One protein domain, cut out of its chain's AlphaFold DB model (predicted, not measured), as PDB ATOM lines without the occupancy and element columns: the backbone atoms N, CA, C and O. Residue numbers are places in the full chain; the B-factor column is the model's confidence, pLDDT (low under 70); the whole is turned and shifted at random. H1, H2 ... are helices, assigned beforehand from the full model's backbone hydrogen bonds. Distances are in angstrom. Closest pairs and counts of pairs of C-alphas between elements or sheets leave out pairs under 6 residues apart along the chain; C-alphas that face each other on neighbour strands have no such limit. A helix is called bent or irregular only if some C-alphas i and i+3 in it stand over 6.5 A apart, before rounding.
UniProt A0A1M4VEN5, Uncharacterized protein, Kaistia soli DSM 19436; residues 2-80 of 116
ATOM      1  N   THR A   2     122.882 -77.561 199.592       65.19
ATOM      2  CA  THR A   2     122.302 -76.266 199.979       65.19
ATOM      3  C   THR A   2     123.252 -75.172 199.520       65.19
ATOM      4  O   THR A   2     124.448 -75.280 199.765       65.19
ATOM      5  N   ALA A   3     122.720 -74.158 198.847       74.00
ATOM      6  CA  ALA A   3     123.470 -73.011 198.354       74.00
ATOM      7  C   ALA A   3     122.995 -71.748 199.075       74.00
ATOM      8  O   ALA A   3     121.792 -71.602 199.311       74.00
ATOM      9  N   THR A   4     123.923 -70.847 199.389       80.69
ATOM     10  CA  THR A   4     123.615 -69.537 199.974       80.69
ATOM     11  C   THR A   4     123.782 -68.465 198.906       80.69
ATOM     12  O   THR A   4     124.802 -68.420 198.227       80.69
ATOM     13  N   LEU A   5     122.774 -67.604 198.765       78.75
ATOM     14  CA  LEU A   5     122.782 -66.465 197.854       78.75
ATOM     15  C   LEU A   5     122.749 -65.179 198.681       78.75
ATOM     16  O   LEU A   5     121.842 -64.999 199.492       78.75
ATOM     17  N   MET A   6     123.720 -64.294 198.465       83.06
ATOM     18  CA  MET A   6     123.696 -62.927 198.987       83.06
ATOM     19  C   MET A   6     123.209 -61.992 197.882       83.06
ATOM     20  O   MET A   6     123.735 -62.030 196.771       83.06
ATOM     21  N   ILE A   7     122.191 -61.188 198.182       83.06
ATOM     22  CA  ILE A   7     121.601 -60.222 197.254       83.06
ATOM     23  C   ILE A   7     121.695 -58.851 197.910       83.06
ATOM     24  O   ILE A   7     121.228 -58.677 199.036       83.06
ATOM     25  N   GLU A   8     122.294 -57.897 197.210       86.62
ATOM     26  CA  GLU A   8     122.216 -56.491 197.591       86.62
ATOM     27  C   GLU A   8     120.853 -55.945 197.157       86.62
ATOM     28  O   GLU A   8     120.471 -56.070 195.992       86.62
ATOM     29  N   ILE A   9     120.116 -55.374 198.105       86.75
ATOM     30  CA  ILE A   9     118.842 -54.689 197.878       86.75
ATOM     31  C   ILE A   9     118.907 -53.328 198.559       86.75
ATOM     32  O   ILE A   9     119.615 -53.175 199.557       86.75
ATOM     33  N   ASP A  10     118.205 -52.342 198.012       93.81
ATOM     34  CA  ASP A  10     118.136 -51.027 198.637       93.81
ATOM     35  C   ASP A  10     117.156 -51.005 199.827       93.81
ATOM     36  O   ASP A  10     116.393 -51.947 200.070       93.81
ATOM     37  N   ASP A  11     117.200 -49.918 200.599       92.94
ATOM     38  CA  ASP A  11     116.370 -49.761 201.797       92.94
ATOM     39  C   ASP A  11     114.867 -49.723 201.472       92.94
ATOM     40  O   ASP A  11     114.047 -50.140 202.295       92.94
ATOM     41  N   ALA A  12     114.487 -49.230 200.288       93.62
ATOM     42  CA  ALA A  12     113.089 -49.134 199.881       93.62
ATOM     43  C   ALA A  12     112.518 -50.522 199.560       93.62
ATOM     44  O   ALA A  12     111.430 -50.869 200.030       93.62
ATOM     45  N   ASP A  13     113.280 -51.339 198.838       90.44
ATOM     46  CA  ASP A  13     112.948 -52.724 198.520       90.44
ATOM     47  C   ASP A  13     112.933 -53.599 199.779       90.44
ATOM     48  O   ASP A  13     112.028 -54.420 199.957       90.44
ATOM     49  N   LEU A  14     113.881 -53.393 200.705       93.62
ATOM     50  CA  LEU A  14     113.878 -54.080 201.999       93.62
ATOM     51  C   LEU A  14     112.633 -53.724 202.823       93.62
ATOM     52  O   LEU A  14     112.014 -54.615 203.413       93.62
ATOM     53  N   ALA A  15     112.237 -52.449 202.852       95.38
ATOM     54  CA  ALA A  15     111.034 -52.010 203.553       95.38
ATOM     55  C   ALA A  15     109.759 -52.613 202.939       95.38
ATOM     56  O   ALA A  15     108.890 -53.089 203.672       95.38
ATOM     57  N   ALA A  16     109.666 -52.655 201.607       94.06
ATOM     58  CA  ALA A  16     108.550 -53.283 200.905       94.06
ATOM     59  C   ALA A  16     108.467 -54.791 201.198       94.06
ATOM     60  O   ALA A  16     107.388 -55.312 201.489       94.06
ATOM     61  N   LEU A  17     109.608 -55.485 201.194       93.81
ATOM     62  CA  LEU A  17     109.682 -56.903 201.541       93.81
ATOM     63  C   LEU A  17     109.268 -57.159 202.997       93.81
ATOM     64  O   LEU A  17     108.546 -58.116 203.269       93.81
ATOM     65  N   ALA A  18     109.704 -56.311 203.930       94.94
ATOM     66  CA  ALA A  18     109.336 -56.418 205.337       94.94
ATOM     67  C   ALA A  18     107.830 -56.209 205.565       94.94
ATOM     68  O   ALA A  18     107.228 -56.946 206.345       94.94
ATOM     69  N   ALA A  19     107.216 -55.254 204.860       96.19
ATOM     70  CA  ALA A  19     105.773 -55.031 204.913       96.19
ATOM     71  C   ALA A  19     104.995 -56.252 204.396       96.19
ATOM     72  O   ALA A  19     104.128 -56.765 205.099       96.19
ATOM     73  N   ALA A  20     105.375 -56.785 203.231       94.62
ATOM     74  CA  ALA A  20     104.758 -57.988 202.673       94.62
ATOM     75  C   ALA A  20     104.926 -59.209 203.598       94.62
ATOM     76  O   ALA A  20     104.004 -60.001 203.775       94.62
ATOM     77  N   ALA A  21     106.089 -59.352 204.240       95.88
ATOM     78  CA  ALA A  21     106.340 -60.423 205.203       95.88
ATOM     79  C   ALA A  21     105.420 -60.324 206.426       95.88
ATOM     80  O   ALA A  21     104.925 -61.344 206.905       95.88
ATOM     81  N   ALA A  22     105.162 -59.107 206.908       95.62
ATOM     82  CA  ALA A  22     104.233 -58.872 208.004       95.62
ATOM     83  C   ALA A  22     102.779 -59.187 207.609       95.62
ATOM     84  O   ALA A  22     102.075 -59.828 208.388       95.62
ATOM     85  N   GLU A  23     102.349 -58.786 206.409       96.56
ATOM     86  CA  GLU A  23     101.009 -59.087 205.878       96.56
ATOM     87  C   GLU A  23     100.768 -60.600 205.764       96.56
ATOM     88  O   GLU A  23      99.740 -61.104 206.217       96.56
ATOM     89  N   GLU A  24     101.755 -61.332 205.247       93.62
ATOM     90  CA  GLU A  24     101.703 -62.788 205.062       93.62
ATOM     91  C   GLU A  24     102.062 -63.585 206.333       93.62
ATOM     92  O   GLU A  24     102.046 -64.818 206.328       93.62
ATOM     93  N   GLN A  25     102.401 -62.900 207.433       95.75
ATOM     94  CA  GLN A  25     102.831 -63.498 208.706       95.75
ATOM     95  C   GLN A  25     104.010 -64.476 208.541       95.75
ATOM     96  O   GLN A  25     104.097 -65.509 209.209       95.75
ATOM     97  N   GLN A  26     104.938 -64.144 207.644       94.69
ATOM     98  CA  GLN A  26     106.122 -64.942 207.342       94.69
ATOM     99  C   GLN A  26     107.394 -64.260 207.861       94.69
ATOM    100  O   GLN A  26     107.500 -63.032 207.854       94.69
ATOM    101  N   PRO A  27     108.429 -65.027 208.242       96.00
ATOM    102  CA  PRO A  27     109.767 -64.474 208.390       96.00
ATOM    103  C   PRO A  27     110.245 -63.873 207.062       96.00
ATOM    104  O   PRO A  27     110.134 -64.515 206.016       96.00
ATOM    105  N   ILE A  28     110.856 -62.685 207.110       92.62
ATOM    106  CA  ILE A  28     111.357 -61.962 205.923       92.62
ATOM    107  C   ILE A  28     112.225 -62.863 205.031       92.62
ATOM    108  O   ILE A  28     112.055 -62.884 203.815       92.62
ATOM    109  N   GLY A  29     113.124 -63.650 205.632       90.50
ATOM    110  CA  GLY A  29     114.001 -64.561 204.892       90.50
ATOM    111  C   GLY A  29     113.256 -65.685 204.164       90.50
ATOM    112  O   GLY A  29     113.649 -66.058 203.058       90.50
ATOM    113  N   GLU A  30     112.165 -66.201 204.737       92.81
ATOM    114  CA  GLU A  30     111.360 -67.237 204.080       92.81
ATOM    115  C   GLU A  30     110.515 -66.632 202.957       92.81
ATOM    116  O   GLU A  30     110.477 -67.191 201.861       92.81
ATOM    117  N   LEU A  31     109.936 -65.442 203.163       92.44
ATOM    118  CA  LEU A  31     109.234 -64.742 202.088       92.44
ATOM    119  C   LEU A  31     110.180 -64.423 200.919       92.44
ATOM    120  O   LEU A  31     109.850 -64.707 199.768       92.44
ATOM    121  N   ALA A  32     111.386 -63.923 201.199       91.31
ATOM    122  CA  ALA A  32     112.406 -63.676 200.179       91.31
ATOM    123  C   ALA A  32     112.735 -64.951 199.388       91.31
ATOM    124  O   ALA A  32     112.770 -64.951 198.156       91.31
ATOM    125  N   ARG A  33     112.917 -66.073 200.092       90.81
ATOM    126  CA  ARG A  33     113.175 -67.376 199.476       90.81
ATOM    127  C   ARG A  33     112.026 -67.825 198.570       90.81
ATOM    128  O   ARG A  33     112.283 -68.356 197.486       90.81
ATOM    129  N   LEU A  34     110.779 -67.636 198.996       91.56
ATOM    130  CA  LEU A  34     109.593 -67.968 198.204       91.56
ATOM    131  C   LEU A  34     109.500 -67.101 196.944       91.56
ATOM    132  O   LEU A  34     109.283 -67.640 195.858       91.56
ATOM    133  N   ILE A  35     109.753 -65.796 197.063       90.06
ATOM    134  CA  ILE A  35     109.777 -64.866 195.927       90.06
ATOM    135  C   ILE A  35     110.840 -65.288 194.907       90.06
ATOM    136  O   ILE A  35     110.535 -65.412 193.720       90.06
ATOM    137  N   VAL A  36     112.064 -65.592 195.353       89.81
ATOM    138  CA  VAL A  36     113.142 -66.059 194.464       89.81
ATOM    139  C   VAL A  36     112.750 -67.364 193.762       89.81
ATOM    140  O   VAL A  36     112.957 -67.507 192.557       89.81
ATOM    141  N   ARG A  37     112.130 -68.314 194.474       89.31
ATOM    142  CA  ARG A  37     111.635 -69.565 193.870       89.31
ATOM    143  C   ARG A  37     110.570 -69.320 192.806       89.31
ATOM    144  O   ARG A  37     110.647 -69.921 191.735       89.31
ATOM    145  N   ALA A  38     109.608 -68.444 193.084       86.19
ATOM    146  CA  ALA A  38     108.567 -68.080 192.131       86.19
ATOM    147  C   ALA A  38     109.165 -67.407 190.885       86.19
ATOM    148  O   ALA A  38     108.836 -67.789 189.763       86.19
ATOM    149  N   ALA A  39     110.109 -66.479 191.070       84.56
ATOM    150  CA  ALA A  39     110.802 -65.809 189.974       84.56
ATOM    151  C   ALA A  39     111.574 -66.798 189.083       84.56
ATOM    152  O   ALA A  39     111.477 -66.731 187.859       84.56
ATOM    153  N   ILE A  40     112.282 -67.766 189.679       84.69
ATOM    154  CA  ILE A  40     112.993 -68.816 188.931       84.69
ATOM    155  C   ILE A  40     112.016 -69.698 188.147       84.69
ATOM    156  O   ILE A  40     112.298 -70.051 187.002       84.69
ATOM    157  N   ALA A  41     110.877 -70.066 188.739       84.81
ATOM    158  CA  ALA A  41     109.868 -70.870 188.056       84.81
ATOM    159  C   ALA A  41     109.310 -70.141 186.824       84.81
ATOM    160  O   ALA A  41     109.256 -70.725 185.743       84.81
ATOM    161  N   VAL A  42     108.984 -68.851 186.964       82.38
ATOM    162  CA  VAL A  42     108.542 -68.006 185.844       82.38
ATOM    163  C   VAL A  42     109.632 -67.907 184.782       82.38
ATOM    164  O   VAL A  42     109.353 -68.151 183.612       82.38
ATOM    165  N   TYR A  43     110.878 -67.630 185.176       80.94
ATOM    166  CA  TYR A  43     112.003 -67.552 184.245       80.94
ATOM    167  C   TYR A  43     112.167 -68.832 183.420       80.94
ATOM    168  O   TYR A  43     112.363 -68.754 182.209       80.94
ATOM    169  N   ARG A  44     112.071 -70.011 184.049       80.69
ATOM    170  CA  ARG A  44     112.204 -71.300 183.353       80.69
ATOM    171  C   ARG A  44     111.145 -71.470 182.272       80.69
ATOM    172  O   ARG A  44     111.507 -71.723 181.128       80.69
ATOM    173  N   VAL A  45     109.878 -71.241 182.619       80.38
ATOM    174  CA  VAL A  45     108.763 -71.332 181.667       80.38
ATOM    175  C   VAL A  45     108.932 -70.310 180.541       80.38
ATOM    176  O   VAL A  45     108.863 -70.663 179.367       80.38
ATOM    177  N   GLU A  46     109.235 -69.050 180.868       78.81
ATOM    178  CA  GLU A  46     109.386 -68.002 179.853       78.81
ATOM    179  C   GLU A  46     110.570 -68.248 178.907       78.81
ATOM    180  O   GLU A  46     110.495 -67.938 177.715       78.81
ATOM    181  N   ASN A  47     111.666 -68.805 179.424       78.44
ATOM    182  CA  ASN A  47     112.854 -69.130 178.646       78.44
ATOM    183  C   ASN A  47     112.638 -70.350 177.734       78.44
ATOM    184  O   ASN A  47     113.104 -70.337 176.593       78.44
ATOM    185  N   GLU A  48     111.933 -71.378 178.214       76.00
ATOM    186  CA  GLU A  48     111.562 -72.560 177.424       76.00
ATOM    187  C   GLU A  48     110.583 -72.194 176.300       76.00
ATOM    188  O   GLU A  48     110.849 -72.469 175.128       76.00
ATOM    189  N   ASP A  49     109.506 -71.477 176.630       74.38
ATOM    190  CA  ASP A  49     108.440 -71.147 175.679       74.38
ATOM    191  C   ASP A  49     108.769 -69.946 174.781       74.38
ATOM    192  O   ASP A  49     108.052 -69.663 173.813       74.38
ATOM    193  N   ARG A  50     109.829 -69.194 175.118       70.69
ATOM    194  CA  ARG A  50     110.158 -67.865 174.561       70.69
ATOM    195  C   ARG A  50     108.962 -66.911 174.580       70.69
ATOM    196  O   ARG A  50     108.839 -66.027 173.727       70.69
ATOM    197  N   LYS A  51     108.052 -67.120 175.529       71.25
ATOM    198  CA  LYS A  51     106.783 -66.412 175.649       71.25
ATOM    199  C   LYS A  51     106.525 -66.056 177.104       71.25
ATOM    200  O   LYS A  51     107.034 -66.721 177.994       71.25
ATOM    201  N   PRO A  52     105.722 -65.021 177.356       70.50
ATOM    202  CA  PRO A  52     105.484 -64.564 178.707       70.50
ATOM    203  C   PRO A  52     104.556 -65.528 179.474       70.50
ATOM    204  O   PRO A  52     103.473 -65.851 178.986       70.50
ATOM    205  N   ALA A  53     104.942 -65.943 180.683       70.88
ATOM    206  CA  ALA A  53     104.164 -66.856 181.518       70.88
ATOM    207  C   ALA A  53     103.189 -66.071 182.408       70.88
ATOM    208  O   ALA A  53     103.593 -65.302 183.280       70.88
ATOM    209  N   GLY A  54     101.886 -66.233 182.174       69.62
ATOM    210  CA  GLY A  54     100.834 -65.677 183.029       69.62
ATOM    211  C   GLY A  54     100.669 -64.141 183.013       69.62
ATOM    212  O   GLY A  54     101.349 -63.424 182.262       69.62
ATOM    213  N   PRO A  55      99.735 -63.626 183.839       68.62
ATOM    214  CA  PRO A  55      99.225 -62.253 183.791       68.62
ATOM    215  C   PRO A  55     100.077 -61.242 184.587       68.62
ATOM    216  O   PRO A  55      99.541 -60.401 185.303       68.62
ATOM    217  N   MET A  56     101.408 -61.295 184.490       71.12
ATOM    218  CA  MET A  56     102.257 -60.279 185.129       71.12
ATOM    219  C   MET A  56     102.149 -58.923 184.424       71.12
ATOM    220  O   MET A  56     102.159 -58.839 183.190       71.12
ATOM    221  N   SER A  57     102.095 -57.849 185.219       67.75
ATOM    222  CA  SER A  57     102.086 -56.485 184.692       67.75
ATOM    223  C   SER A  57     103.378 -56.186 183.918       67.75
ATOM    224  O   SER A  57     104.450 -56.713 184.228       67.75
ATOM    225  N   ARG A  58     103.308 -55.286 182.926       62.78
ATOM    226  CA  ARG A  58     104.497 -54.836 182.172       62.78
ATOM    227  C   ARG A  58     105.569 -54.179 183.050       62.78
ATOM    228  O   ARG A  58     106.713 -54.149 182.617       62.78
ATOM    229  N   ALA A  59     105.204 -53.627 184.210       64.94
ATOM    230  CA  ALA A  59     106.145 -52.992 185.131       64.94
ATOM    231  C   ALA A  59     106.944 -54.030 185.934       64.94
ATOM    232  O   ALA A  59     108.130 -53.843 186.176       64.94
ATOM    233  N   THR A  60     106.305 -55.146 186.293       67.00
ATOM    234  CA  THR A  60     106.922 -56.249 187.047       67.00
ATOM    235  C   THR A  60     107.707 -57.198 186.141       67.00
ATOM    236  O   THR A  60     108.631 -57.876 186.582       67.00
ATOM    237  N   ARG A  61     107.344 -57.263 184.855       67.00
ATOM    238  CA  ARG A  61     108.008 -58.117 183.875       67.00
ATOM    239  C   ARG A  61     109.256 -57.423 183.329       67.00
ATOM    240  O   ARG A  61     109.156 -56.449 182.581       67.00
ATOM    241  N   GLN A  62     110.434 -57.955 183.648       61.31
ATOM    242  CA  GLN A  62     111.676 -57.520 183.009       61.31
ATOM    243  C   GLN A  62     111.539 -57.658 181.483       61.31
ATOM    244  O   GLN A  62     111.209 -58.724 180.966       61.31
ATOM    245  N   ARG A  63     111.766 -56.561 180.740       55.62
ATOM    246  CA  ARG A  63     111.551 -56.490 179.276       55.62
ATOM    247  C   ARG A  63     112.384 -57.495 178.478       55.62
ATOM    248  O   ARG A  63     112.081 -57.751 177.316       55.62
ATOM    249  N   HIS A  64     113.447 -58.008 179.074       55.94
ATOM    250  CA  HIS A  64     114.268 -59.070 178.538       55.94
ATOM    251  C   HIS A  64     115.055 -59.669 179.698       55.94
ATOM    252  O   HIS A  64     115.796 -58.966 180.377       55.94
ATOM    253  N   TRP A  65     114.967 -60.977 179.894       56.84
ATOM    254  CA  TRP A  65     116.017 -61.672 180.619       56.84
ATOM    255  C   TRP A  65     117.222 -61.717 179.675       56.84
ATOM    256  O   TRP A  65     117.375 -62.659 178.896       56.84
ATOM    257  N   ARG A  66     118.051 -60.658 179.632       52.91
ATOM    258  CA  ARG A  66     119.349 -60.806 178.959       52.91
ATOM    259  C   ARG A  66     120.048 -61.910 179.728       52.91
ATOM    260  O   ARG A  66     120.261 -61.761 180.927       52.91
ATOM    261  N   ARG A  67     120.424 -62.988 179.035       51.19
ATOM    262  CA  ARG A  67     121.520 -63.840 179.489       51.19
ATOM    263  C   ARG A  67     122.721 -62.916 179.671       51.19
ATOM    264  O   ARG A  67     123.452 -62.637 178.723       51.19
ATOM    265  N   TRP A  68     122.895 -62.396 180.878       50.25
ATOM    266  CA  TRP A  68     124.228 -62.114 181.353       50.25
ATOM    267  C   TRP A  68     124.935 -63.457 181.271       50.25
ATOM    268  O   TRP A  68     124.378 -64.468 181.703       50.25
ATOM    269  N   ARG A  69     126.074 -63.507 180.574       46.94
ATOM    270  CA  ARG A  69     126.909 -64.705 180.598       46.94
ATOM    271  C   ARG A  69     127.367 -64.841 182.039       46.94
ATOM    272  O   ARG A  69     128.329 -64.200 182.443       46.94
ATOM    273  N   VAL A  70     126.597 -65.581 182.818       55.91
ATOM    274  CA  VAL A  70     127.042 -66.050 184.110       55.91
ATOM    275  C   VAL A  70     128.073 -67.107 183.764       55.91
ATOM    276  O   VAL A  70     127.754 -68.078 183.078       55.91
ATOM    277  N   ASP A  71     129.323 -66.831 184.104       57.03
ATOM    278  CA  ASP A  71     130.381 -67.815 183.963       57.03
ATOM    279  C   ASP A  71     130.028 -68.986 184.886       57.03
ATOM    280  O   ASP A  71     129.965 -68.814 186.104       57.03
ATOM    281  N   GLU A  72     129.712 -70.149 184.310       59.47
ATOM    282  CA  GLU A  72     129.339 -71.345 185.073       59.47
ATOM    283  C   GLU A  72     130.439 -71.708 186.079       59.47
ATOM    284  O   GLU A  72     130.127 -72.091 187.203       59.47
ATOM    285  N   ALA A  73     131.710 -71.438 185.753       60.00
ATOM    286  CA  ALA A  73     132.821 -71.635 186.676       60.00
ATOM    287  C   ALA A  73     132.761 -70.692 187.891       60.00
ATOM    288  O   ALA A  73     133.139 -71.082 188.995       60.00
ATOM    289  N   ALA A  74     132.260 -69.463 187.720       61.44
ATOM    290  CA  ALA A  74     132.061 -68.529 188.829       61.44
ATOM    291  C   ALA A  74     130.877 -68.945 189.718       61.44
ATOM    292  O   ALA A  74     130.928 -68.751 190.933       61.44
ATOM    293  N   VAL A  75     129.835 -69.550 189.136       61.94
ATOM    294  CA  VAL A  75     128.712 -70.124 189.898       61.94
ATOM    295  C   VAL A  75     129.181 -71.327 190.696       61.94
ATOM    296  O   VAL A  75     128.932 -71.384 191.895       61.94
ATOM    297  N   ASP A  76     129.903 -72.250 190.068       62.75
ATOM    298  CA  ASP A  76     130.435 -73.432 190.741       62.75
ATOM    299  C   ASP A  76     131.417 -73.047 191.854       62.75
ATOM    300  O   ASP A  76     131.356 -73.610 192.945       62.75
ATOM    301  N   ALA A  77     132.255 -72.027 191.640       62.03
ATOM    302  CA  ALA A  77     133.123 -71.477 192.679       62.03
ATOM    303  C   ALA A  77     132.333 -70.843 193.837       62.03
ATOM    304  O   ALA A  77     132.689 -71.042 194.997       62.03
ATOM    305  N   ALA A  78     131.246 -70.117 193.552       61.22
ATOM    306  CA  ALA A  78     130.376 -69.544 194.579       61.22
ATOM    307  C   ALA A  78     129.592 -70.620 195.352       61.22
ATOM    308  O   ALA A  78     129.374 -70.484 196.553       61.22
ATOM    309  N   LEU A  79     129.201 -71.711 194.688       60.69
ATOM    310  CA  LEU A  79     128.552 -72.871 195.304       60.69
ATOM    311  C   LEU A  79     129.528 -73.726 196.123       60.69
ATOM    312  O   LEU A  79     129.117 -74.356 197.097       60.69
ATOM    313  N   ALA A  80     130.801 -73.753 195.728       56.25
ATOM    314  CA  ALA A  80     131.880 -74.435 196.433       56.25
ATOM    315  C   ALA A  80     132.506 -73.585 197.550       56.25
ATOM    316  O   ALA A  80     133.279 -74.114 198.352       56.25
TER     317      ALA A  80
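What this domain is: This is residues 2 to 80 of the 116 residues of an uncharacterized protein of Kaistia soli DSM 19436 (UniProt A0A1M4VEN5). Two helices, H1 and the longer H2, meet near their ends in an L, and from the far end of H2 a long unnamed stretch folds back and then runs away to a short helix, H3, which is apart from both. The result is an open, loose frame with few contacts, from which residues 6 to 13 and residues 66 to 77 stick out. The printed part has 79 residues, with three named helices in the order H1, H2, H3 and no named strand; the class is all helix, and 44 of the residues are in the helices. It is loose, with a radius of gyration of the C-alphas of 14.8 A, and spans 36 by 35 by 21 A.

How they stand to each other: Residues 6 to 13 stand free, of which 11 to 13 belong to H1, residues 11 to 23. After a tight link of 4 residues comes H2, residues 28 to 49. H1 and H2 touch, with 6 pairs of C-alphas within 8 A. The closest C-alphas of the two are those of Ala 21 and Ile 28, 5.3 A apart. H1 touches H2 with residues 17 to 21 alone, and H2 touches H1 with residues 28 to 32 alone. Their lines stand at 79 degrees, about perpendicular, and their centres are 17.6 A apart. A long link of 22 residues leads from H2 to H3, residues 72 to 80. H3 is apart from H1 and apart from H2. In H1, H2 and H3 every O i to N i+4 pair is within hydrogen-bond range.

Where its parts are: H1 begins at C-alpha 11, at (116.370, -49.761, 201.797), and ends at Glu 23, 18.4 A from first to last C-alpha. H2, the longest helix with 22 residues, runs from C-alpha 28 at (111.357, -61.962, 205.923) to Asp 49 and measures 31.7 A from first to last C-alpha. H3 has 9 residues, measures 12.0 A from first to last C-alpha and ends at C-alpha 80, at (131.880, -74.435, 196.433). The three helices are neither bent nor irregular.

The domain as a whole: The two C-alphas farthest apart are those of Glu 23 and Ala 73, at 39.2 A, while the C-alphas of Thr 2 and Ala 80, the first and last printed, are 10.4 A apart. The printed part has no cut. The link of residues 50 to 71 is long, and its C-alphas lie 11 to 19 A from the mean of the C-alphas. Residues 66 to 77 stand free, of which 72 to 77 belong to H3. The mean pLDDT of the printed part is 77.7. Confidence is low, under 70, at residue 2, residues 54 to 55 and residues 57 to 80; the mean is 94 in H1, 86 in H2 and 61 in H3.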